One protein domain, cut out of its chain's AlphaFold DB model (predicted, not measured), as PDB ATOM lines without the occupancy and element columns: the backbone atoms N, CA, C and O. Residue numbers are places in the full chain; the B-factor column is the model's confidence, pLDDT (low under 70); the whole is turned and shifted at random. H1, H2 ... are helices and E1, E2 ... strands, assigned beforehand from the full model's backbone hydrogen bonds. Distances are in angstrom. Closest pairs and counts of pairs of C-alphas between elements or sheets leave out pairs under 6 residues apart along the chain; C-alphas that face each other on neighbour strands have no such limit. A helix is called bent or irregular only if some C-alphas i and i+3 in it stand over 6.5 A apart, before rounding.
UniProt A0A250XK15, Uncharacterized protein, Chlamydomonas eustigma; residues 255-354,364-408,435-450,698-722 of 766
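Overview. This is residues 255 to 354, 364 to 408, 435 to 450 and 698 to 722 of the 766 residues of an uncharacterized protein of Chlamydomonas eustigma (UniProt A0A250XK15). A twisted wall of seven strands has two long helices, H4 and H5, side by side over one face, while the short helix H2 crosses the other face; H7 packs outside edge strand E7, and residues 271 to 276 stick out near the opposite edge. The 186 printed residues run E1 E2 H1 H2 E3 H3 H4 E4 H5 E5 H6 E6 E7 H7, class mixed. The mixed sheet has the order E2 E1 E5 E4 E6 E3 E7. The whole is compact, with a radius of gyration of the C-alphas of 16.4 A and spans of 48 by 44 by 32 A.

Along the chain. Find C-alpha 255 at (225.889, 179.449, 258.210), where E1, residues 255 to 259, begins; E2, 262 to 266, H1, 268 to 272, and H2, 279 to 285, follow. From C-alpha 289 at (233.363, 200.056, 258.469) E3 runs 39.7 A to 301. Next come H3, 302 to 308, H4, 310 to 326, 24.2 A, and E4, 340 to 347, 23.0 A. H5, 366 to 391, 36.6 A, has a kink of 50 degrees near residue 385 and is irregular, with C-alphas 387 and 390 9.5 A apart. Then read E5, 394 to 401, 23.4 A, H6, 405 to 408, E6, 436 to 448, 38.5 A, E7, 702 to 705, and H7, 710 to 722, 18.5 A, ending at C-alpha 722 at (257.633, 182.088, 272.046).

Arrangement. Begin at the hairpin E1 and E2, antiparallel, with N 257 and O 264 2.9 A apart. E5 and E4 are parallel, with N 343 and O 396 2.8 A apart; E6 and E3 are antiparallel, with N 294 and O 443 2.9 A apart. The sheet is the inner one of three layers, helices on both its faces. On one face H4 lies over E6 and E3, height 6.9 A, and H5 over E5 and E4, height 7.4 A; they touch at Ser 315 and Ala 376, closest C-alphas 4.0 A, at a shallow tilt of 30 degrees, the same way. E3, H3, H4 and E4 form a split strand-helix-strand unit, two strands running the same way with E6 between, its crossover right-handed. On the opposite face H2, height 7.9 A, lies over E5 and runs across the strands. H3 and H7 only graze the sheet; H1 and H6 are not on it. Every O i to N i+4 pair is within hydrogen-bond range in H2, H3, H4 and H7, 20 of 22 in H5 and 0 of 1 in H1, where 2 of 2 O i to N i+3 pairs are; H6 is too short.

Size, cuts and confidence. The C-alphas of Lys 274 and Arg 722, the farthest apart, are 49.6 A apart. Look for three cuts: 354 to 364, 8.9 A between C-alphas; 408 to 435, 17.1 A; 450 to 698, 40.1 A. The link from H4 to E4 is long. The mean pLDDT of the printed part is 80.9, with 33 residues under 70, among them 268 to 276 and 403 to 408.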
ATOM      1  N   ILE A 255     225.145 178.390 257.517       88.94
ATOM      2  CA  ILE A 255     225.889 179.449 258.210       88.94
ATOM      3  C   ILE A 255     225.690 179.307 259.722       88.94
ATOM      4  O   ILE A 255     224.563 179.145 260.192       88.94
ATOM      5  N   LEU A 256     226.769 179.432 260.494       92.00
ATOM      6  CA  LEU A 256     226.722 179.596 261.946       92.00
ATOM      7  C   LEU A 256     226.920 181.076 262.286       92.00
ATOM      8  O   LEU A 256     227.977 181.632 261.997       92.00
ATOM      9  N   LYS A 257     225.925 181.710 262.918       91.56
ATOM     10  CA  LYS A 257     226.104 183.011 263.578       91.56
ATOM     11  C   LYS A 257     226.380 182.782 265.062       91.56
ATOM     12  O   LYS A 257     225.687 181.987 265.694       91.56
ATOM     13  N   VAL A 258     227.339 183.501 265.631       90.94
ATOM     14  CA  VAL A 258     227.502 183.649 267.079       90.94
ATOM     15  C   VAL A 258     227.292 185.117 267.424       90.94
ATOM     16  O   VAL A 258     227.991 185.976 266.895       90.94
ATOM     17  N   THR A 259     226.325 185.399 268.297       88.56
ATOM     18  CA  THR A 259     226.007 186.753 268.777       88.56
ATOM     19  C   THR A 259     226.093 186.756 270.301       88.56
ATOM     20  O   THR A 259     225.362 186.000 270.941       88.56
ATOM     21  N   HIS A 260     226.993 187.547 270.897       83.00
ATOM     22  CA  HIS A 260     227.276 187.536 272.349       83.00
ATOM     23  C   HIS A 260     227.451 186.108 272.928       83.00
ATOM     24  O   HIS A 260     226.824 185.733 273.920       83.00
ATOM     25  N   GLY A 261     228.234 185.255 272.255       80.56
ATOM     26  CA  GLY A 261     228.440 183.851 272.649       80.56
ATOM     27  C   GLY A 261     227.223 182.923 272.484       80.56
ATOM     28  O   GLY A 261     227.302 181.751 272.848       80.56
ATOM     29  N   SER A 262     226.102 183.401 271.934       87.75
ATOM     30  CA  SER A 262     224.928 182.579 271.610       87.75
ATOM     31  C   SER A 262     225.002 182.065 270.172       87.75
ATOM     32  O   SER A 262     225.033 182.852 269.228       87.75
ATOM     33  N   TYR A 263     225.008 180.742 270.012       90.12
ATOM     34  CA  TYR A 263     225.202 180.045 268.736       90.12
ATOM     35  C   TYR A 263     223.858 179.825 268.019       90.12
ATOM     36  O   TYR A 263     222.956 179.189 268.567       90.12
ATOM     37  N   VAL A 264     223.730 180.314 266.783       90.12
ATOM     38  CA  VAL A 264     222.519 180.216 265.952       90.12
ATOM     39  C   VAL A 264     222.859 179.621 264.585       90.12
ATOM     40  O   VAL A 264     223.591 180.207 263.787       90.12
ATOM     41  N   TRP A 265     222.293 178.448 264.304       87.19
ATOM     42  CA  TRP A 265     222.469 177.735 263.040       87.19
ATOM     43  C   TRP A 265     221.422 178.154 262.004       87.19
ATOM     44  O   TRP A 265     220.217 178.037 262.237       87.19
ATOM     45  N   HIS A 266     221.884 178.579 260.831       83.44
ATOM     46  CA  HIS A 266     221.072 178.923 259.669       83.44
ATOM     47  C   HIS A 266     221.355 177.917 258.540       83.44
ATOM     48  O   HIS A 266     222.336 178.043 257.813       83.44
ATOM     49  N   GLY A 267     220.525 176.873 258.445       73.38
ATOM     50  CA  GLY A 267     220.759 175.712 257.575       73.38
ATOM     51  C   GLY A 267     220.248 175.845 256.132       73.38
ATOM     52  O   GLY A 267     220.103 176.943 255.597       73.38
ATOM     53  N   ARG A 268     219.919 174.692 255.520       56.84
ATOM     54  CA  ARG A 268     219.544 174.535 254.095       56.84
ATOM     55  C   ARG A 268     218.466 175.527 253.601       56.84
ATOM     56  O   ARG A 268     218.494 175.891 252.427       56.84
ATOM     57  N   ASP A 269     217.583 176.008 254.483       57.72
ATOM     58  CA  ASP A 269     216.542 177.015 254.202       57.72
ATOM     59  C   ASP A 269     217.076 178.366 253.692       57.72
ATOM     60  O   ASP A 269     216.324 179.116 253.071       57.72
ATOM     61  N   LEU A 270     218.364 178.687 253.890       61.09
ATOM     62  CA  LEU A 270     218.974 179.879 253.288       61.09
ATOM     63  C   LEU A 270     218.815 179.887 251.760       61.09
ATOM     64  O   LEU A 270     218.460 180.916 251.192       61.09
ATOM     65  N   ARG A 271     218.930 178.726 251.099       54.59
ATOM     66  CA  ARG A 271     218.714 178.582 249.645       54.59
ATOM     67  C   ARG A 271     217.263 178.816 249.195       54.59
ATOM     68  O   ARG A 271     217.017 178.919 247.999       54.59
ATOM     69  N   LEU A 272     216.305 178.920 250.121       56.22
ATOM     70  CA  LEU A 272     214.904 179.262 249.838       56.22
ATOM     71  C   LEU A 272     214.615 180.768 249.989       56.22
ATOM     72  O   LEU A 272     213.513 181.228 249.679       56.22
ATOM     73  N   MET A 273     215.580 181.555 250.474       59.03
ATOM     74  CA  MET A 273     215.432 182.997 250.659       59.03
ATOM     75  C   MET A 273     215.627 183.725 249.325       59.03
ATOM     76  O   MET A 273     216.754 183.896 248.875       59.03
ATOM     77  N   LYS A 274     214.540 184.238 248.726       56.88
ATOM     78  CA  LYS A 274     214.583 185.152 247.561       56.88
ATOM     79  C   LYS A 274     215.104 186.555 247.949       56.88
ATOM     80  O   LYS A 274     214.377 187.546 247.858       56.88
ATOM     81  N   ARG A 275     216.325 186.630 248.493       61.88
ATOM     82  CA  ARG A 275     217.064 187.863 248.821       61.88
ATOM     83  C   ARG A 275     218.532 187.702 248.405       61.88
ATOM     84  O   ARG A 275     219.053 186.602 248.568       61.88
ATOM     85  N   PRO A 276     219.233 188.775 247.978       62.31
ATOM     86  CA  PRO A 276     220.641 188.666 247.581       62.31
ATOM     87  C   PRO A 276     221.545 188.262 248.751       62.31
ATOM     88  O   PRO A 276     222.506 187.522 248.583       62.31
ATOM     89  N   LEU A 277     221.229 188.771 249.945       70.00
ATOM     90  CA  LEU A 277     221.981 188.572 251.177       70.00
ATOM     91  C   LEU A 277     221.063 187.999 252.256       70.00
ATOM     92  O   LEU A 277     219.961 188.506 252.505       70.00
ATOM     93  N   PHE A 278     221.542 186.962 252.936       73.75
ATOM     94  CA  PHE A 278     220.845 186.353 254.065       73.75
ATOM     95  C   PHE A 278     220.833 187.298 255.281       73.75
ATOM     96  O   PHE A 278     221.797 188.038 255.470       73.75
ATOM     97  N   PRO A 279     219.800 187.287 256.149       72.50
ATOM     98  CA  PRO A 279     219.689 188.239 257.259       72.50
ATOM     99  C   PRO A 279     220.907 188.332 258.203       72.50
ATOM    100  O   PRO A 279     221.256 189.460 258.545       72.50
ATOM    101  N   PRO A 280     221.603 187.234 258.580       74.19
ATOM    102  CA  PRO A 280     222.838 187.325 259.369       74.19
ATOM    103  C   PRO A 280     223.933 188.117 258.646       74.19
ATOM    104  O   PRO A 280     224.563 188.992 259.227       74.19
ATOM    105  N   MET A 281     224.108 187.858 257.350       77.56
ATOM    106  CA  MET A 281     225.106 188.521 256.510       77.56
ATOM    107  C   MET A 281     224.727 189.974 256.196       77.56
ATOM    108  O   MET A 281     225.590 190.844 256.172       77.56
ATOM    109  N   MET A 282     223.432 190.272 256.037       76.06
ATOM    110  CA  MET A 282     222.937 191.651 255.977       76.06
ATOM    111  C   MET A 282     223.304 192.434 257.239       76.06
ATOM    112  O   MET A 282     223.725 193.576 257.104       76.06
ATOM    113  N   GLN A 283     223.150 191.846 258.433       73.25
ATOM    114  CA  GLN A 283     223.528 192.495 259.694       73.25
ATOM    115  C   GLN A 283     225.036 192.740 259.763       73.25
ATOM    116  O   GLN A 283     225.444 193.870 259.998       73.25
ATOM    117  N   LEU A 284     225.842 191.706 259.504       74.38
ATOM    118  CA  LEU A 284     227.298 191.781 259.627       74.38
ATOM    119  C   LEU A 284     227.920 192.800 258.659       74.38
ATOM    120  O   LEU A 284     228.747 193.605 259.065       74.38
ATOM    121  N   ILE A 285     227.521 192.760 257.382       71.69
ATOM    122  CA  ILE A 285     228.216 193.478 256.302       71.69
ATOM    123  C   ILE A 285     227.439 194.713 255.791       71.69
ATOM    124  O   ILE A 285     227.843 195.325 254.811       71.69
ATOM    125  N   SER A 286     226.305 195.094 256.400       66.50
ATOM    126  CA  SER A 286     225.652 196.396 256.111       66.50
ATOM    127  C   SER A 286     225.890 197.458 257.186       66.50
ATOM    128  O   SER A 286     225.295 198.531 257.096       66.50
ATOM    129  N   CYS A 287     226.735 197.183 258.181       63.16
ATOM    130  CA  CYS A 287     227.365 198.230 258.977       63.16
ATOM    131  C   CYS A 287     228.537 198.808 258.165       63.16
ATOM    132  O   CYS A 287     229.404 198.020 257.786       63.16
ATOM    133  N   PRO A 288     228.594 200.128 257.900       65.94
ATOM    134  CA  PRO A 288     229.785 200.735 257.314       65.94
ATOM    135  C   PRO A 288     230.970 200.578 258.276       65.94
ATOM    136  O   PRO A 288     230.810 200.626 259.501       65.94
ATOM    137  N   GLY A 289     232.151 200.345 257.713       76.00
ATOM    138  CA  GLY A 289     233.363 200.056 258.469       76.00
ATOM    139  C   GLY A 289     234.464 199.443 257.608       76.00
ATOM    140  O   GLY A 289     234.239 199.056 256.450       76.00
ATOM    141  N   ILE A 290     235.649 199.347 258.206       86.25
ATOM    142  CA  ILE A 290     236.863 198.863 257.554       86.25
ATOM    143  C   ILE A 290     236.972 197.348 257.740       86.25
ATOM    144  O   ILE A 290     236.948 196.820 258.854       86.25
ATOM    145  N   GLY A 291     237.111 196.640 256.624       88.81
ATOM    146  CA  GLY A 291     237.439 195.225 256.584       88.81
ATOM    147  C   GLY A 291     238.937 194.987 256.411       88.81
ATOM    148  O   GLY A 291     239.609 195.673 255.642       88.81
ATOM    149  N   ASN A 292     239.447 193.949 257.069       91.88
ATOM    150  CA  ASN A 292     240.818 193.463 256.910       91.88
ATOM    151  C   ASN A 292     240.783 191.939 256.719       91.88
ATOM    152  O   ASN A 292     240.026 191.265 257.413       91.88
ATOM    153  N   LEU A 293     241.576 191.382 255.794       93.38
ATOM    154  CA  LEU A 293     241.592 189.943 255.486       93.38
ATOM    155  C   LEU A 293     242.933 189.305 255.862       93.38
ATOM    156  O   LEU A 293     243.975 189.768 255.409       93.38
ATOM    157  N   GLY A 294     242.887 188.189 256.591       93.38
ATOM    158  CA  GLY A 294     244.009 187.268 256.774       93.38
ATOM    159  C   GLY A 294     243.665 185.853 256.309       93.38
ATOM    160  O   GLY A 294     242.512 185.418 256.384       93.38
ATOM    161  N   ARG A 295     244.665 185.122 255.810       93.94
ATOM    162  CA  ARG A 295     244.510 183.766 255.270       93.94
ATOM    163  C   ARG A 295     245.445 182.769 255.940       93.94
ATOM    164  O   ARG A 295     246.642 183.011 256.106       93.94
ATOM    165  N   GLY A 296     244.892 181.608 256.269       92.25
ATOM    166  CA  GLY A 296     245.592 180.486 256.885       92.25
ATOM    167  C   GLY A 296     245.294 179.174 256.177       92.25
ATOM    168  O   GLY A 296     244.307 179.044 255.454       92.25
ATOM    169  N   ARG A 297     246.146 178.181 256.400       92.19
ATOM    170  CA  ARG A 297     245.966 176.801 255.959       92.19
ATOM    171  C   ARG A 297     246.460 175.867 257.046       92.19
ATOM    172  O   ARG A 297     247.468 176.159 257.681       92.19
ATOM    173  N   ALA A 298     245.776 174.749 257.232       91.44
ATOM    174  CA  ALA A 298     246.252 173.645 258.055       91.44
ATOM    175  C   ALA A 298     246.190 172.344 257.250       91.44
ATOM    176  O   ALA A 298     245.244 172.131 256.490       91.44
ATOM    177  N   ALA A 299     247.199 171.492 257.417       89.44
ATOM    178  CA  ALA A 299     247.352 170.206 256.753       89.44
ATOM    179  C   ALA A 299     247.634 169.092 257.774       89.44
ATOM    180  O   ALA A 299     248.414 169.285 258.711       89.44
ATOM    181  N   LEU A 300     247.012 167.929 257.574       85.69
ATOM    182  CA  LEU A 300     247.154 166.726 258.399       85.69
ATOM    183  C   LEU A 300     247.337 165.499 257.485       85.69
ATOM    184  O   LEU A 300     246.528 165.327 256.568       85.69
ATOM    185  N   PRO A 301     248.333 164.621 257.718       84.38
ATOM    186  CA  PRO A 301     248.474 163.370 256.973       84.38
ATOM    187  C   PRO A 301     247.277 162.424 257.135       84.38
ATOM    188  O   PRO A 301     246.595 162.412 258.164       84.38
ATOM    189  N   TRP A 302     247.034 161.591 256.128       78.88
ATOM    190  CA  TRP A 302     245.896 160.672 256.101       78.88
ATOM    191  C   TRP A 302     245.948 159.632 257.229       78.88
ATOM    192  O   TRP A 302     244.933 159.338 257.850       78.88
ATOM    193  N   GLU A 303     247.129 159.129 257.583       78.19
ATOM    194  CA  GLU A 303     247.317 158.154 258.666       78.19
ATOM    195  C   GLU A 303     246.856 158.711 260.021       78.19
ATOM    196  O   GLU A 303     246.326 157.983 260.864       78.19
ATOM    197  N   ALA A 304     247.035 160.018 260.214       77.62
ATOM    198  CA  ALA A 304     246.666 160.738 261.420       77.62
ATOM    199  C   ALA A 304     245.150 161.012 261.494       77.62
ATOM    200  O   ALA A 304     244.557 160.911 262.572       77.62
ATOM    201  N   LEU A 305     244.490 161.246 260.350       79.00
ATOM    202  CA  LEU A 305     243.023 161.272 260.246       79.00
ATOM    203  C   LEU A 305     242.402 159.954 260.732       79.00
ATOM    204  O   LEU A 305     241.419 159.985 261.473       79.00
ATOM    205  N   LEU A 306     242.965 158.807 260.330       76.75
ATOM    206  CA  LEU A 306     242.425 157.488 260.690       76.75
ATOM    207  C   LEU A 306     242.495 157.209 262.198       76.75
ATOM    208  O   LEU A 306     241.634 156.511 262.730       76.75
ATOM    209  N   GLN A 307     243.489 157.774 262.886       80.06
ATOM    210  CA  GLN A 307     243.663 157.643 264.336       80.06
ATOM    211  C   GLN A 307     242.769 158.620 265.117       80.06
ATOM    212  O   GLN A 307     242.164 158.242 266.118       80.06
ATOM    213  N   ALA A 308     242.654 159.870 264.653       79.81
ATOM    214  CA  ALA A 308     241.867 160.908 265.318       79.81
ATOM    215  C   ALA A 308     240.349 160.785 265.084       79.81
ATOM    216  O   ALA A 308     239.553 161.177 265.940       79.81
ATOM    217  N   GLY A 309     239.946 160.270 263.920       82.62
ATOM    218  CA  GLY A 309     238.565 160.278 263.443       82.62
ATOM    219  C   GLY A 309     238.147 161.628 262.843       82.62
ATOM    220  O   GLY A 309     238.513 162.700 263.328       82.62
ATOM    221  N   LEU A 310     237.329 161.573 261.788       83.62
ATOM    222  CA  LEU A 310     236.972 162.721 260.941       83.62
ATOM    223  C   LEU A 310     236.459 163.974 261.693       83.62
ATOM    224  O   LEU A 310     236.960 165.056 261.391       83.62
ATOM    225  N   PRO A 311     235.525 163.896 262.670       85.88
ATOM    226  CA  PRO A 311     235.041 165.094 263.365       85.88
ATOM    227  C   PRO A 311     236.117 165.753 264.232       85.88
ATOM    228  O   PRO A 311     236.155 166.975 264.331       85.88
ATOM    229  N   SER A 312     237.000 164.950 264.833       87.69
ATOM    230  CA  SER A 312     238.107 165.432 265.663       87.69
ATOM    231  C   SER A 312     239.153 166.124 264.788       87.69
ATOM    232  O   SER A 312     239.422 167.309 264.964       87.69
ATOM    233  N   ALA A 313     239.636 165.421 263.756       87.50
ATOM    234  CA  ALA A 313     240.644 165.920 262.827       87.50
ATOM    235  C   ALA A 313     240.224 167.221 262.123       87.50
ATOM    236  O   ALA A 313     241.011 168.162 262.075       87.50
ATOM    237  N   LEU A 314     238.986 167.309 261.615       88.88
ATOM    238  CA  LEU A 314     238.492 168.545 260.994       88.88
ATOM    239  C   LEU A 314     238.321 169.685 262.004       88.88
ATOM    240  O   LEU A 314     238.490 170.841 261.628       88.88
ATOM    241  N   SER A 315     238.031 169.383 263.274       92.06
ATOM    242  CA  SER A 315     237.943 170.406 264.322       92.06
ATOM    243  C   SER A 315     239.318 170.983 264.666       92.06
ATOM    244  O   SER A 315     239.462 172.202 264.674       92.06
ATOM    245  N   THR A 316     240.345 170.143 264.849       91.25
ATOM    246  CA  THR A 316     241.727 170.609 265.077       91.25
ATOM    247  C   THR A 316     242.287 171.340 263.852       91.25
ATOM    248  O   THR A 316     242.881 172.404 263.986       91.25
ATOM    249  N   LEU A 317     242.038 170.835 262.636       91.56
ATOM    250  CA  LEU A 317     242.419 171.522 261.396       91.56
ATOM    251  C   LEU A 317     241.749 172.897 261.257       91.56
ATOM    252  O   LEU A 317     242.391 173.834 260.792       91.56
ATOM    253  N   ALA A 318     240.478 173.040 261.644       93.62
ATOM    254  CA  ALA A 318     239.782 174.324 261.597       93.62
ATOM    255  C   ALA A 318     240.305 175.301 262.664       93.62
ATOM    256  O   ALA A 318     240.527 176.470 262.353       93.62
ATOM    257  N   GLU A 319     240.569 174.818 263.881       94.12
ATOM    258  CA  GLU A 319     241.214 175.583 264.954       94.12
ATOM    259  C   GLU A 319     242.578 176.140 264.502       94.12
ATOM    260  O   GLU A 319     242.828 177.346 264.580       94.12
ATOM    261  N   ASP A 320     243.448 175.286 263.964       92.50
ATOM    262  CA  ASP A 320     244.797 175.686 263.562       92.50
ATOM    263  C   ASP A 320     244.821 176.503 262.261       92.50
ATOM    264  O   ASP A 320     245.664 177.392 262.121       92.50
ATOM    265  N   ALA A 321     243.871 176.297 261.341       93.75
ATOM    266  CA  ALA A 321     243.712 177.156 260.167       93.75
ATOM    267  C   ALA A 321     243.239 178.571 260.548       93.75
ATOM    268  O   ALA A 321     243.725 179.542 259.967       93.75
ATOM    269  N   VAL A 322     242.353 178.710 261.547       95.00
ATOM    270  CA  VAL A 322     241.941 180.017 262.096       95.00
ATOM    271  C   VAL A 322     243.112 180.714 262.795       95.00
ATOM    272  O   VAL A 322     243.368 181.886 262.513       95.00
ATOM    273  N   LYS A 323     243.882 180.006 263.636       93.00
ATOM    274  CA  LYS A 323     245.112 180.558 264.238       93.00
ATOM    275  C   LYS A 323     246.087 181.030 263.154       93.00
ATOM    276  O   LYS A 323     246.517 182.182 263.177       93.00
ATOM    277  N   ALA A 324     246.364 180.193 262.151       91.69
ATOM    278  CA  ALA A 324     247.237 180.538 261.029       91.69
ATOM    279  C   ALA A 324     246.734 181.737 260.202       91.69
ATOM    280  O   ALA A 324     247.555 182.492 259.683       91.69
ATOM    281  N   ALA A 325     245.416 181.945 260.110       93.75
ATOM    282  CA  ALA A 325     244.838 183.132 259.485       93.75
ATOM    283  C   ALA A 325     245.035 184.391 260.345       93.75
ATOM    284  O   ALA A 325     245.413 185.432 259.812       93.75
ATOM    285  N   SER A 326     244.866 184.293 261.670       92.50
ATOM    286  CA  SER A 326     245.109 185.409 262.605       92.50
ATOM    287  C   SER A 326     246.576 185.862 262.656       92.50
ATOM    288  O   SER A 326     246.856 187.025 262.929       92.50
ATOM    289  N   TYR A 327     247.518 184.971 262.323       89.81
ATOM    290  CA  TYR A 327     248.950 185.278 262.224       89.81
ATOM    291  C   TYR A 327     249.352 185.998 260.922       89.81
ATOM    292  O   TYR A 327     250.519 186.385 260.771       89.81
ATOM    293  N   SER A 328     248.408 186.200 259.991       91.44
ATOM    294  CA  SER A 328     248.621 186.979 258.765       91.44
ATOM    295  C   SER A 328     249.172 188.379 259.080       91.44
ATOM    296  O   SER A 328     248.736 188.999 260.056       91.44
ATOM    297  N   PRO A 329     250.108 188.921 258.274       91.06
ATOM    298  CA  PRO A 329     250.561 190.305 258.406       91.06
ATOM    299  C   PRO A 329     249.394 191.295 258.460       91.06
ATOM    300  O   PRO A 329     249.355 192.148 259.340       91.06
ATOM    301  N   PHE A 330     248.397 191.151 257.584       92.12
ATOM    302  CA  PHE A 330     247.316 192.129 257.429       92.12
ATOM    303  C   PHE A 330     246.370 192.254 258.638       92.12
ATOM    304  O   PHE A 330     245.631 193.236 258.719       92.12
ATOM    305  N   LEU A 331     246.395 191.295 259.575       91.44
ATOM    306  CA  LEU A 331     245.592 191.311 260.807       91.44
ATOM    307  C   LEU A 331     246.403 191.696 262.062       91.44
ATOM    308  O   LEU A 331     245.857 191.714 263.166       91.44
ATOM    309  N   GLU A 332     247.693 192.016 261.923       85.69
ATOM    310  CA  GLU A 332     248.571 192.374 263.043       85.69
ATOM    311  C   GLU A 332     248.042 193.598 263.812       85.69
ATOM    312  O   GLU A 332     247.809 194.661 263.239       85.69
ATOM    313  N   GLY A 333     247.807 193.426 265.117       83.94
ATOM    314  CA  GLY A 333     247.195 194.431 265.997       83.94
ATOM    315  C   GLY A 333     245.667 194.575 265.890       83.94
ATOM    316  O   GLY A 333     245.068 195.163 266.784       83.94
ATOM    317  N   LYS A 334     245.028 194.006 264.857       87.75
ATOM    318  CA  LYS A 334     243.597 194.211 264.541       87.75
ATOM    319  C   LYS A 334     242.652 193.120 265.050       87.75
ATOM    320  O   LYS A 334     241.434 193.238 264.949       87.75
ATOM    321  N   VAL A 335     243.200 192.029 265.587       87.25
ATOM    322  CA  VAL A 335     242.392 190.909 266.100       87.25
ATOM    323  C   VAL A 335     241.614 191.314 267.355       87.25
ATOM    324  O   VAL A 335     240.432 191.014 267.465       87.25
ATOM    325  N   SER A 336     242.243 192.064 268.261       85.94
ATOM    326  CA  SER A 336     241.656 192.518 269.531       85.94
ATOM    327  C   SER A 336     240.741 193.747 269.425       85.94
ATOM    328  O   SER A 336     240.038 194.056 270.385       85.94
ATOM    329  N   SER A 337     240.762 194.469 268.300       86.06
ATOM    330  CA  SER A 337     239.912 195.643 268.034       86.06
ATOM    331  C   SER A 337     238.641 195.309 267.248       86.06
ATOM    332  O   SER A 337     237.743 196.148 267.152       86.06
ATOM    333  N   CYS A 338     238.531 194.110 266.664       88.44
ATOM    334  CA  CYS A 338     237.448 193.823 265.731       88.44
ATOM    335  C   CYS A 338     236.083 193.700 266.432       88.44
ATOM    336  O   CYS A 338     235.897 192.930 267.376       88.44
ATOM    337  N   THR A 339     235.100 194.437 265.916       88.88
ATOM    338  CA  THR A 339     233.724 194.455 266.446       88.88
ATOM    339  C   THR A 339     232.890 193.269 265.956       88.88
ATOM    340  O   THR A 339     231.875 192.907 266.561       88.88
ATOM    341  N   ALA A 340     233.305 192.687 264.829       90.25
ATOM    342  CA  ALA A 340     232.645 191.592 264.147       90.25
ATOM    343  C   ALA A 340     233.639 190.830 263.245       90.25
ATOM    344  O   ALA A 340     234.665 191.380 262.835       90.25
ATOM    345  N   ALA A 341     233.333 189.574 262.909       92.06
ATOM    346  CA  ALA A 341     234.206 188.733 262.083       92.06
ATOM    347  C   ALA A 341     233.436 187.802 261.130       92.06
ATOM    348  O   ALA A 341     232.385 187.259 261.474       92.06
ATOM    349  N   LEU A 342     234.001 187.566 259.944       93.19
ATOM    350  CA  LEU A 342     233.546 186.589 258.954       93.19
ATOM    351  C   LEU A 342     234.665 185.573 258.687       93.19
ATOM    352  O   LEU A 342     235.713 185.918 258.147       93.19
ATOM    353  N   CYS A 343     234.430 184.310 259.031       95.06
ATOM    354  CA  CYS A 343     235.351 183.199 258.811       95.06
ATOM    355  C   CYS A 343     234.782 182.238 257.759       95.06
ATOM    356  O   CYS A 343     233.750 181.601 257.979       95.06
ATOM    357  N   VAL A 344     235.479 182.085 256.633       94.19
ATOM    358  CA  VAL A 344     235.150 181.092 255.600       94.19
ATOM    359  C   VAL A 344     236.138 179.932 255.691       94.19
ATOM    360  O   VAL A 344     237.343 180.124 255.522       94.19
ATOM    361  N   LEU A 345     235.627 178.731 255.967       93.88
ATOM    362  CA  LEU A 345     236.393 177.483 256.005       93.88
ATOM    363  C   LEU A 345     236.252 176.751 254.670       93.88
ATOM    364  O   LEU A 345     235.154 176.319 254.318       93.88
ATOM    365  N   LEU A 346     237.356 176.578 253.949       91.31
ATOM    366  CA  LEU A 346     237.402 175.823 252.705       91.31
ATOM    367  C   LEU A 346     237.777 174.371 252.973       91.31
ATOM    368  O   LEU A 346     238.908 174.056 253.345       91.31
ATOM    369  N   LEU A 347     236.809 173.493 252.743       87.69
ATOM    370  CA  LEU A 347     236.935 172.047 252.866       87.69
ATOM    371  C   LEU A 347     237.339 171.445 251.506       87.69
ATOM    372  O   LEU A 347     236.788 171.860 250.482       87.69
ATOM    373  N   PRO A 348     238.269 170.475 251.459       79.62
ATOM    374  CA  PRO A 348     238.744 169.898 250.201       79.62
ATOM    375  C   PRO A 348     237.668 169.044 249.512       79.62
ATOM    376  O   PRO A 348     236.821 168.439 250.171       79.62
ATOM    377  N   ALA A 349     237.725 168.952 248.179       67.31
ATOM    378  CA  ALA A 349     236.736 168.231 247.367       67.31
ATOM    379  C   ALA A 349     236.628 166.731 247.726       67.31
ATOM    380  O   ALA A 349     235.532 166.166 247.722       67.31
ATOM    381  N   SER A 350     237.741 166.119 248.149       62.59
ATOM    382  CA  SER A 350     237.839 164.733 248.641       62.59
ATOM    383  C   SER A 350     236.990 164.421 249.886       62.59
ATOM    384  O   SER A 350     236.856 163.266 250.288       62.59
ATOM    385  N   PHE A 351     236.382 165.437 250.504       61.19
ATOM    386  CA  PHE A 351     235.380 165.275 251.556       61.19
ATOM    387  C   PHE A 351     233.989 164.877 251.013       61.19
ATOM    388  O   PHE A 351     233.204 164.217 251.708       61.19
ATOM    389  N   MET A 352     233.667 165.272 249.775       54.72
ATOM    390  CA  MET A 352     232.430 164.894 249.080       54.72
ATOM    391  C   MET A 352     232.604 163.580 248.322       54.72
ATOM    392  O   MET A 352     231.848 162.638 248.579       54.72
ATOM    393  N   ASP A 353     233.639 163.494 247.489       49.94
ATOM    394  CA  ASP A 353     234.003 162.279 246.767       49.94
ATOM    395  C   ASP A 353     235.169 161.581 247.472       49.94
ATOM    396  O   ASP A 353     236.331 161.951 247.314       49.94
ATOM    397  N   LEU A 354     234.843 160.532 248.234       48.72
ATOM    398  CA  LEU A 354     235.807 159.691 248.953       48.72
ATOM    399  C   LEU A 354     235.809 158.237 248.405       48.72
ATOM    400  O   LEU A 354     235.532 157.298 249.153       48.72
ATOM    401  N   LEU A 364     231.217 156.566 255.184       65.06
ATOM    402  CA  LEU A 364     230.829 157.669 256.057       65.06
ATOM    403  C   LEU A 364     229.463 158.222 255.644       65.06
ATOM    404  O   LEU A 364     229.323 158.897 254.618       65.06
ATOM    405  N   THR A 365     228.460 157.969 256.484       75.88
ATOM    406  CA  THR A 365     227.085 158.443 256.270       75.88
ATOM    407  C   THR A 365     227.030 159.967 256.103       75.88
ATOM    408  O   THR A 365     227.829 160.700 256.693       75.88
ATOM    409  N   GLU A 366     226.053 160.470 255.336       76.69
ATOM    410  CA  GLU A 366     225.839 161.919 255.144       76.69
ATOM    411  C   GLU A 366     225.778 162.659 256.492       76.69
ATOM    412  O   GLU A 366     226.422 163.690 256.664       76.69
ATOM    413  N   HIS A 367     225.107 162.077 257.492       79.75
ATOM    414  CA  HIS A 367     225.012 162.636 258.843       79.75
ATOM    415  C   HIS A 367     226.350 162.703 259.595       79.75
ATOM    416  O   HIS A 367     226.574 163.666 260.324       79.75
ATOM    417  N   GLN A 368     227.257 161.732 259.426       81.69
ATOM    418  CA  GLN A 368     228.600 161.802 260.020       81.69
ATOM    419  C   GLN A 368     229.444 162.902 259.369       81.69
ATOM    420  O   GLN A 368     230.201 163.579 260.065       81.69
ATOM    421  N   ARG A 369     229.283 163.121 258.056       81.62
ATOM    422  CA  ARG A 369     229.944 164.221 257.340       81.62
ATOM    423  C   ARG A 369     229.369 165.582 257.738       81.62
ATOM    424  O   ARG A 369     230.140 166.445 258.146       81.62
ATOM    425  N   GLU A 370     228.046 165.757 257.742       83.56
ATOM    426  CA  GLU A 370     227.413 166.982 258.260       83.56
ATOM    427  C   GLU A 370     227.834 167.279 259.711       83.56
ATOM    428  O   GLU A 370     228.176 168.414 260.036       83.56
ATOM    429  N   PHE A 371     227.851 166.271 260.589       87.56
ATOM    430  CA  PHE A 371     228.289 166.440 261.977       87.56
ATOM    431  C   PHE A 371     229.754 166.892 262.073       87.56
ATOM    432  O   PHE A 371     230.063 167.791 262.854       87.56
ATOM    433  N   ALA A 372     230.647 166.318 261.262       88.62
ATOM    434  CA  ALA A 372     232.056 166.700 261.240       88.62
ATOM    435  C   ALA A 372     232.266 168.153 260.768       88.62
ATOM    436  O   ALA A 372     233.033 168.883 261.396       88.62
ATOM    437  N   VAL A 373     231.538 168.600 259.733       89.69
ATOM    438  CA  VAL A 373     231.552 170.008 259.284       89.69
ATOM    439  C   VAL A 373     231.053 170.938 260.386       89.69
ATOM    440  O   VAL A 373     231.722 171.918 260.711       89.69
ATOM    441  N   ARG A 374     229.911 170.621 261.011       90.81
ATOM    442  CA  ARG A 374     229.330 171.473 262.057       90.81
ATOM    443  C   ARG A 374     230.203 171.541 263.316       90.81
ATOM    444  O   ARG A 374     230.315 172.613 263.907       90.81
ATOM    445  N   SER A 375     230.880 170.446 263.676       92.25
ATOM    446  CA  SER A 375     231.902 170.427 264.734       92.25
ATOM    447  C   SER A 375     233.057 171.381 264.407       92.25
ATOM    448  O   SER A 375     233.387 172.248 265.214       92.25
ATOM    449  N   ALA A 376     233.610 171.291 263.193       92.75
ATOM    450  CA  ALA A 376     234.711 172.142 262.749       92.75
ATOM    451  C   ALA A 376     234.336 173.634 262.704       92.75
ATOM    452  O   ALA A 376     235.099 174.479 263.168       92.75
ATOM    453  N   MET A 377     233.131 173.966 262.229       93.62
ATOM    454  CA  MET A 377     232.605 175.337 262.259       93.62
ATOM    455  C   MET A 377     232.414 175.870 263.682       93.62
ATOM    456  O   MET A 377     232.710 177.036 263.937       93.62
ATOM    457  N   GLN A 378     231.912 175.044 264.609       94.38
ATOM    458  CA  GLN A 378     231.724 175.454 266.000       94.38
ATOM    459  C   GLN A 378     233.068 175.707 266.691       94.38
ATOM    460  O   GLN A 378     233.203 176.707 267.393       94.38
ATOM    461  N   VAL A 379     234.066 174.847 266.466       95.81
ATOM    462  CA  VAL A 379     235.415 175.051 267.009       95.81
ATOM    463  C   VAL A 379     236.060 176.295 266.400       95.81
ATOM    464  O   VAL A 379     236.501 177.146 267.159       95.81
ATOM    465  N   ALA A 380     235.993 176.498 265.079       95.38
ATOM    466  CA  ALA A 380     236.465 177.735 264.449       95.38
ATOM    467  C   ALA A 380     235.802 178.997 265.031       95.38
ATOM    468  O   ALA A 380     236.491 179.980 265.300       95.38
ATOM    469  N   ALA A 381     234.487 178.971 265.284       94.31
ATOM    470  CA  ALA A 381     233.781 180.081 265.927       94.31
ATOM    471  C   ALA A 381     234.304 180.356 267.349       94.31
ATOM    472  O   ALA A 381     234.527 181.512 267.706       94.31
ATOM    473  N   MET A 382     234.552 179.301 268.135       93.81
ATOM    474  CA  MET A 382     235.169 179.412 269.462       93.81
ATOM    475  C   MET A 382     236.598 179.965 269.383       93.81
ATOM    476  O   MET A 382     236.945 180.828 270.183       93.81
ATOM    477  N   THR A 383     237.408 179.535 268.410       94.56
ATOM    478  CA  THR A 383     238.777 180.036 268.206       94.56
ATOM    479  C   THR A 383     238.782 181.517 267.822       94.56
ATOM    480  O   THR A 383     239.547 182.284 268.400       94.56
ATOM    481  N   VAL A 384     237.898 181.958 266.915       93.69
ATOM    482  CA  VAL A 384     237.747 183.389 266.586       93.69
ATOM    483  C   VAL A 384     237.318 184.184 267.823       93.69
ATOM    484  O   VAL A 384     237.904 185.226 268.097       93.69
ATOM    485  N   GLN A 385     236.360 183.684 268.612       91.81
ATOM    486  CA  GLN A 385     235.911 184.359 269.837       91.81
ATOM    487  C   GLN A 385     237.026 184.457 270.899       91.81
ATOM    488  O   GLN A 385     237.148 185.479 271.570       91.81
ATOM    489  N   GLN A 386     237.865 183.426 271.037       91.69
ATOM    490  CA  GLN A 386     239.025 183.427 271.939       91.69
ATOM    491  C   GLN A 386     240.119 184.407 271.498       91.69
ATOM    492  O   GLN A 386     240.729 185.050 272.346       91.69
ATOM    493  N   LEU A 387     240.370 184.517 270.190       90.88
ATOM    494  CA  LEU A 387     241.395 185.402 269.631       90.88
ATOM    495  C   LEU A 387     240.966 186.877 269.628       90.88
ATOM    496  O   LEU A 387     241.801 187.750 269.850       90.88
ATOM    497  N   ALA A 388     239.683 187.156 269.378       86.69
ATOM    498  CA  ALA A 388     239.152 188.517 269.292       86.69
ATOM    499  C   ALA A 388     238.710 189.113 270.643       86.69
ATOM    500  O   ALA A 388     238.611 190.332 270.785       86.69
ATOM    501  N   GLY A 389     238.454 188.271 271.649       83.56
ATOM    502  CA  GLY A 389     238.034 188.709 272.979       83.56
ATOM    503  C   GLY A 389     236.605 189.263 273.032       83.56
ATOM    504  O   GLY A 389     235.776 189.029 272.152       83.56
ATOM    505  N   GLU A 390     236.293 189.988 274.108       79.38
ATOM    506  CA  GLU A 390     234.914 190.383 274.452       79.38
ATOM    507  C   GLU A 390     234.320 191.501 273.572       79.38
ATOM    508  O   GLU A 390     233.110 191.724 273.616       79.38
ATOM    509  N   GLN A 391     235.138 192.177 272.754       80.44
ATOM    510  CA  GLN A 391     234.700 193.256 271.853       80.44
ATOM    511  C   GLN A 391     234.022 192.738 270.572       80.44
ATOM    512  O   GLN A 391     233.268 193.464 269.922       80.44
ATOM    513  N   CYS A 392     234.266 191.477 270.200       84.44
ATOM    514  CA  CYS A 392     233.722 190.888 268.981       84.44
ATOM    515  C   CYS A 392     232.313 190.329 269.234       84.44
ATOM    516  O   CYS A 392     232.133 189.220 269.745       84.44
ATOM    517  N   TYR A 393     231.293 191.123 268.901       83.06
ATOM    518  CA  TYR A 393     229.903 190.818 269.254       83.06
ATOM    519  C   TYR A 393     229.204 189.872 268.280       83.06
ATOM    520  O   TYR A 393     228.360 189.088 268.720       83.06
ATOM    521  N   ASP A 394     229.538 189.953 266.989       89.56
ATOM    522  CA  ASP A 394     228.923 189.174 265.910       89.56
ATOM    523  C   ASP A 394     229.993 188.448 265.079       89.56
ATOM    524  O   ASP A 394     230.748 189.062 264.324       89.56
ATOM    525  N   ILE A 395     230.022 187.120 265.179       92.06
ATOM    526  CA  ILE A 395     230.892 186.243 264.386       92.06
ATOM    527  C   ILE A 395     230.019 185.430 263.429       92.06
ATOM    528  O   ILE A 395     228.989 184.878 263.824       92.06
ATOM    529  N   ILE A 396     230.432 185.319 262.169       92.88
ATOM    530  CA  ILE A 396     229.822 184.437 261.174       92.88
ATOM    531  C   ILE A 396     230.856 183.425 260.693       92.88
ATOM    532  O   ILE A 396     231.928 183.804 260.228       92.88
ATOM    533  N   VAL A 397     230.514 182.137 260.762       94.12
ATOM    534  CA  VAL A 397     231.309 181.044 260.191       94.12
ATOM    535  C   VAL A 397     230.526 180.362 259.073       94.12
ATOM    536  O   VAL A 397     229.383 179.939 259.268       94.12
ATOM    537  N   CYS A 398     231.162 180.234 257.910       91.25
ATOM    538  CA  CYS A 398     230.617 179.598 256.711       91.25
ATOM    539  C   CYS A 398     231.529 178.443 256.260       91.25
ATOM    540  O   CYS A 398     232.734 178.663 256.110       91.25
ATOM    541  N   PRO A 399     231.004 177.236 255.984       91.31
ATOM    542  CA  PRO A 399     231.734 176.200 255.277       91.31
ATOM    543  C   PRO A 399     231.575 176.416 253.766       91.31
ATOM    544  O   PRO A 399     230.479 176.675 253.271       91.31
ATOM    545  N   GLN A 400     232.649 176.235 253.011       87.69
ATOM    546  CA  GLN A 400     232.599 176.130 251.560       87.69
ATOM    547  C   GLN A 400     233.335 174.857 251.151       87.69
ATOM    548  O   GLN A 400     234.487 174.653 251.527       87.69
ATOM    549  N   VAL A 401     232.689 173.991 250.370       80.50
ATOM    550  CA  VAL A 401     233.410 172.897 249.708       80.50
ATOM    551  C   VAL A 401     234.101 173.480 248.481       80.50
ATOM    552  O   VAL A 401     233.471 174.166 247.669       80.50
ATOM    553  N   LYS A 402     235.405 173.237 248.375       70.19
ATOM    554  CA  LYS A 402     236.230 173.597 247.224       70.19
ATOM    555  C   LYS A 402     235.751 172.808 246.003       70.19
ATOM    556  O   LYS A 402     235.608 171.590 246.080       70.19
ATOM    557  N   GLY A 403     235.471 173.498 244.897       59.12
ATOM    558  CA  GLY A 403     235.055 172.844 243.654       59.12
ATOM    559  C   GLY A 403     236.191 172.010 243.062       59.12
ATOM    560  O   GLY A 403     237.352 172.408 243.156       59.12
ATOM    561  N   ILE A 404     235.857 170.879 242.432       43.38
ATOM    562  CA  ILE A 404     236.831 169.986 241.775       43.38
ATOM    563  C   ILE A 404     237.656 170.767 240.730       43.38
ATOM    564  O   ILE A 404     238.868 170.585 240.612       43.38
ATOM    565  N   ASP A 405     237.019 171.722 240.047       40.72
ATOM    566  CA  ASP A 405     237.621 172.567 239.011       40.72
ATOM    567  C   ASP A 405     238.697 173.542 239.542       40.72
ATOM    568  O   ASP A 405     239.599 173.937 238.801       40.72
ATOM    569  N   GLU A 406     238.663 173.923 240.829       44.81
ATOM    570  CA  GLU A 406     239.632 174.879 241.403       44.81
ATOM    571  C   GLU A 406     241.023 174.265 241.663       44.81
ATOM    572  O   GLU A 406     241.995 174.999 241.868       44.81
ATOM    573  N   GLU A 407     241.152 172.934 241.654       38.19
ATOM    574  CA  GLU A 407     242.446 172.252 241.836       38.19
ATOM    575  C   GLU A 407     243.160 172.030 240.498       38.19
ATOM    576  O   GLU A 407     244.352 172.319 240.361       38.19
ATOM    577  N   ASP A 408     242.410 171.605 239.482       31.30
ATOM    578  CA  ASP A 408     242.917 171.241 238.157       31.30
ATOM    579  C   ASP A 408     243.506 172.451 237.391       31.30
ATOM    580  O   ASP A 408     244.475 172.329 236.632       31.30
ATOM    581  N   GLY A 435     248.219 162.328 250.033       66.38
ATOM    582  CA  GLY A 435     248.142 161.690 251.348       66.38
ATOM    583  C   GLY A 435     247.918 162.662 252.515       66.38
ATOM    584  O   GLY A 435     248.214 162.301 253.650       66.38
ATOM    585  N   SER A 436     247.413 163.881 252.279       78.00
ATOM    586  CA  SER A 436     247.019 164.816 253.348       78.00
ATOM    587  C   SER A 436     245.608 165.379 253.133       78.00
ATOM    588  O   SER A 436     245.104 165.458 252.012       78.00
ATOM    589  N   ILE A 437     244.948 165.768 254.226       83.75
ATOM    590  CA  ILE A 437     243.759 166.629 254.208       83.75
ATOM    591  C   ILE A 437     244.215 168.038 254.566       83.75
ATOM    592  O   ILE A 437     244.854 168.224 255.602       83.75
ATOM    593  N   THR A 438     243.846 169.033 253.752       87.56
ATOM    594  CA  THR A 438     244.154 170.441 254.050       87.56
ATOM    595  C   THR A 438     242.909 171.320 254.017       87.56
ATOM    596  O   THR A 438     242.172 171.286 253.032       87.56
ATOM    597  N   ILE A 439     242.707 172.120 255.066       91.00
ATOM    598  CA  ILE A 439     241.677 173.166 255.158       91.00
ATOM    599  C   ILE A 439     242.357 174.519 254.915       91.00
ATOM    600  O   ILE A 439     243.381 174.801 255.537       91.00
ATOM    601  N   GLU A 440     241.795 175.368 254.049       92.75
ATOM    602  CA  GLU A 440     242.148 176.800 253.994       92.75
ATOM    603  C   GLU A 440     241.113 177.610 254.804       92.75
ATOM    604  O   GLU A 440     239.918 177.321 254.771       92.75
ATOM    605  N   CYS A 441     241.550 178.632 255.537       94.44
ATOM    606  CA  CYS A 441     240.699 179.572 256.264       94.44
ATOM    607  C   CYS A 441     240.912 180.985 255.712       94.44
ATOM    608  O   CYS A 441     242.049 181.439 255.569       94.44
ATOM    609  N   SER A 442     239.818 181.685 255.421       94.56
ATOM    610  CA  SER A 442     239.816 183.122 255.135       94.56
ATOM    611  C   SER A 442     239.088 183.844 256.266       94.56
ATOM    612  O   SER A 442     237.874 183.692 256.411       94.56
ATOM    613  N   LEU A 443     239.830 184.606 257.070       94.75
ATOM    614  CA  LEU A 443     239.326 185.358 258.217       94.75
ATOM    615  C   LEU A 443     239.284 186.845 257.863       94.75
ATOM    616  O   LEU A 443     240.325 187.478 257.688       94.75
ATOM    617  N   MET A 444     238.080 187.400 257.748       93.56
ATOM    618  CA  MET A 444     237.853 188.829 257.569       93.56
ATOM    619  C   MET A 444     237.387 189.443 258.889       93.56
ATOM    620  O   MET A 444     236.373 189.024 259.447       93.56
ATOM    621  N   LEU A 445     238.123 190.436 259.375       92.31
ATOM    622  CA  LEU A 445     237.798 191.203 260.574       92.31
ATOM    623  C   LEU A 445     237.161 192.535 260.181       92.31
ATOM    624  O   LEU A 445     237.582 193.141 259.196       92.31
ATOM    625  N   LEU A 446     236.154 192.967 260.942       89.44
ATOM    626  CA  LEU A 446     235.357 194.163 260.668       89.44
ATOM    627  C   LEU A 446     235.423 195.139 261.850       89.44
ATOM    628  O   LEU A 446     234.934 194.872 262.957       89.44
ATOM    629  N   GLU A 447     236.016 196.296 261.588       84.44
ATOM    630  CA  GLU A 447     236.119 197.427 262.506       84.44
ATOM    631  C   GLU A 447     235.003 198.416 262.132       84.44
ATOM    632  O   GLU A 447     235.030 199.035 261.067       84.44
ATOM    633  N   ALA A 448     233.953 198.482 262.957       68.31
ATOM    634  CA  ALA A 448     232.826 199.385 262.734       68.31
ATOM    635  C   ALA A 448     233.169 200.799 263.219       68.31
ATOM    636  O   ALA A 448     233.776 200.951 264.278       68.31
ATOM    637  N   LEU A 449     232.727 201.817 262.476       60.75
ATOM    638  CA  LEU A 449     232.934 203.221 262.838       60.75
ATOM    639  C   LEU A 449     232.301 203.530 264.211       60.75
ATOM    640  O   LEU A 449     231.168 203.110 264.470       60.75
ATOM    641  N   GLU A 450     233.013 204.246 265.088       50.94
ATOM    642  CA  GLU A 450     232.679 204.342 266.523       50.94
ATOM    643  C   GLU A 450     231.264 204.893 266.792       50.94
ATOM    644  O   GLU A 450     230.540 204.369 267.645       50.94
ATOM    645  N   ALA A 698     249.819 167.045 266.835       52.75
ATOM    646  CA  ALA A 698     250.468 168.355 266.830       52.75
ATOM    647  C   ALA A 698     251.905 168.326 266.275       52.75
ATOM    648  O   ALA A 698     252.302 169.255 265.576       52.75
ATOM    649  N   SER A 699     252.676 167.253 266.506       50.47
ATOM    650  CA  SER A 699     254.021 167.104 265.923       50.47
ATOM    651  C   SER A 699     254.039 166.866 264.407       50.47
ATOM    652  O   SER A 699     255.110 166.901 263.804       50.47
ATOM    653  N   THR A 700     252.884 166.575 263.803       58.59
ATOM    654  CA  THR A 700     252.767 166.101 262.412       58.59
ATOM    655  C   THR A 700     251.841 166.981 261.556       58.59
ATOM    656  O   THR A 700     251.767 166.806 260.340       58.59
ATOM    657  N   MET A 701     251.150 167.949 262.163       60.69
ATOM    658  CA  MET A 701     250.342 168.949 261.463       60.69
ATOM    659  C   MET A 701     251.203 170.095 260.926       60.69
ATOM    660  O   MET A 701     252.147 170.549 261.572       60.69
ATOM    661  N   VAL A 702     250.848 170.606 259.745       78.88
ATOM    662  CA  VAL A 702     251.475 171.794 259.151       78.88
ATOM    663  C   VAL A 702     250.428 172.891 259.028       78.88
ATOM    664  O   VAL A 702     249.566 172.836 258.156       78.88
ATOM    665  N   ALA A 703     250.514 173.895 259.897       80.88
ATOM    666  CA  ALA A 703     249.748 175.130 259.785       80.88
ATOM    667  C   ALA A 703     250.629 176.237 259.186       80.88
ATOM    668  O   ALA A 703     251.770 176.409 259.611       80.88
ATOM    669  N   GLU A 704     250.128 177.007 258.222       84.81
ATOM    670  CA  GLU A 704     250.857 178.086 257.537       84.81
ATOM    671  C   GLU A 704     249.931 179.271 257.216       84.81
ATOM    672  O   GLU A 704     248.772 179.079 256.846       84.81
ATOM    673  N   SER A 705     250.416 180.510 257.356       86.31
ATOM    674  CA  SER A 705     249.705 181.677 256.810       86.31
ATOM    675  C   SER A 705     249.973 181.770 255.308       86.31
ATOM    676  O   SER A 705     251.119 181.657 254.876       86.31
ATOM    677  N   LEU A 706     248.922 181.992 254.516       84.62
ATOM    678  CA  LEU A 706     248.996 182.032 253.048       84.62
ATOM    679  C   LEU A 706     249.348 183.419 252.488       84.62
ATOM    680  O   LEU A 706     249.484 183.570 251.274       84.62
ATOM    681  N   ASP A 707     249.484 184.419 253.358       86.25
ATOM    682  CA  ASP A 707     249.839 185.799 253.007       86.25
ATOM    683  C   ASP A 707     251.356 186.073 253.134       86.25
ATOM    684  O   ASP A 707     251.801 187.211 252.999       86.25
ATOM    685  N   LEU A 708     252.173 185.041 253.395       84.56
ATOM    686  CA  LEU A 708     253.638 185.117 253.471       84.56
ATOM    687  C   LEU A 708     254.306 183.896 252.810       84.56
ATOM    688  O   LEU A 708     253.734 182.805 252.815       84.56
ATOM    689  N   PRO A 709     255.548 184.018 252.298       81.75
ATOM    690  CA  PRO A 709     256.320 182.865 251.834       81.75
ATOM    691  C   PRO A 709     256.548 181.842 252.966       81.75
ATOM    692  O   PRO A 709     256.799 182.258 254.102       81.75
ATOM    693  N   PRO A 710     256.584 180.518 252.695       79.38
ATOM    694  CA  PRO A 710     256.618 179.490 253.746       79.38
ATOM    695  C   PRO A 710     257.773 179.594 254.758       79.38
ATOM    696  O   PRO A 710     257.635 179.141 255.892       79.38
ATOM    697  N   LYS A 711     258.911 180.198 254.384       80.62
ATOM    698  CA  LYS A 711     260.013 180.496 255.319       80.62
ATOM    699  C   LYS A 711     259.630 181.588 256.326       80.62
ATOM    700  O   LYS A 711     259.789 181.389 257.528       80.62
ATOM    701  N   ALA A 712     259.103 182.711 255.835       79.75
ATOM    702  CA  ALA A 712     258.688 183.847 256.654       79.75
ATOM    703  C   ALA A 712     257.476 183.493 257.530       79.75
ATOM    704  O   ALA A 712     257.470 183.817 258.716       79.75
ATOM    705  N   ALA A 713     256.503 182.751 256.986       80.44
ATOM    706  CA  ALA A 713     255.357 182.243 257.740       80.44
ATOM    707  C   ALA A 713     255.801 181.391 258.946       80.44
ATOM    708  O   ALA A 713     255.412 181.679 260.077       80.44
ATOM    709  N   LYS A 714     256.689 180.406 258.729       81.25
ATOM    710  CA  LYS A 714     257.211 179.537 259.800       81.25
ATOM    711  C   LYS A 714     258.043 180.297 260.834       81.25
ATOM    712  O   LYS A 714     257.916 180.027 262.024       81.25
ATOM    713  N   TRP A 715     258.856 181.265 260.409       79.31
ATOM    714  CA  TRP A 715     259.606 182.124 261.334       79.31
ATOM    715  C   TRP A 715     258.667 182.960 262.219       79.31
ATOM    716  O   TRP A 715     258.805 182.956 263.440       79.31
ATOM    717  N   ARG A 716     257.660 183.612 261.621       77.56
ATOM    718  CA  ARG A 716     256.684 184.460 262.326       77.56
ATOM    719  C   ARG A 716     255.855 183.661 263.338       77.56
ATOM    720  O   ARG A 716     255.727 184.085 264.484       77.56
ATOM    721  N   GLN A 717     255.405 182.463 262.959       78.44
ATOM    722  CA  GLN A 717     254.739 181.520 263.866       78.44
ATOM    723  C   GLN A 717     255.621 181.130 265.061       78.44
ATOM    724  O   GLN A 717     255.142 181.133 266.192       78.44
ATOM    725  N   GLN A 718     256.910 180.838 264.845       81.56
ATOM    726  CA  GLN A 718     257.833 180.495 265.935       81.56
ATOM    727  C   GLN A 718     258.054 181.663 266.910       81.56
ATOM    728  O   GLN A 718     258.173 181.429 268.111       81.56
ATOM    729  N   GLN A 719     258.073 182.911 266.430       78.38
ATOM    730  CA  GLN A 719     258.155 184.082 267.312       78.38
ATOM    731  C   GLN A 719     256.881 184.250 268.151       78.38
ATOM    732  O   GLN A 719     256.965 184.431 269.364       78.38
ATOM    733  N   GLN A 720     255.702 184.113 267.539       74.25
ATOM    734  CA  GLN A 720     254.423 184.223 268.250       74.25
ATOM    735  C   GLN A 720     254.209 183.070 269.245       74.25
ATOM    736  O   GLN A 720     253.707 183.298 270.342       74.25
ATOM    737  N   GLN A 721     254.678 181.855 268.940       70.31
ATOM    738  CA  GLN A 721     254.694 180.737 269.894       70.31
ATOM    739  C   GLN A 721     255.578 181.026 271.122       70.31
ATOM    740  O   GLN A 721     255.170 180.719 272.239       70.31
ATOM    741  N   ARG A 722     256.746 181.664 270.940       71.75
ATOM    742  CA  ARG A 722     257.633 182.088 272.046       71.75
ATOM    743  C   ARG A 722     257.035 183.220 272.886       71.75
ATOM    744  O   ARG A 722     257.165 183.223 274.103       71.75
TER     745      ARG A 722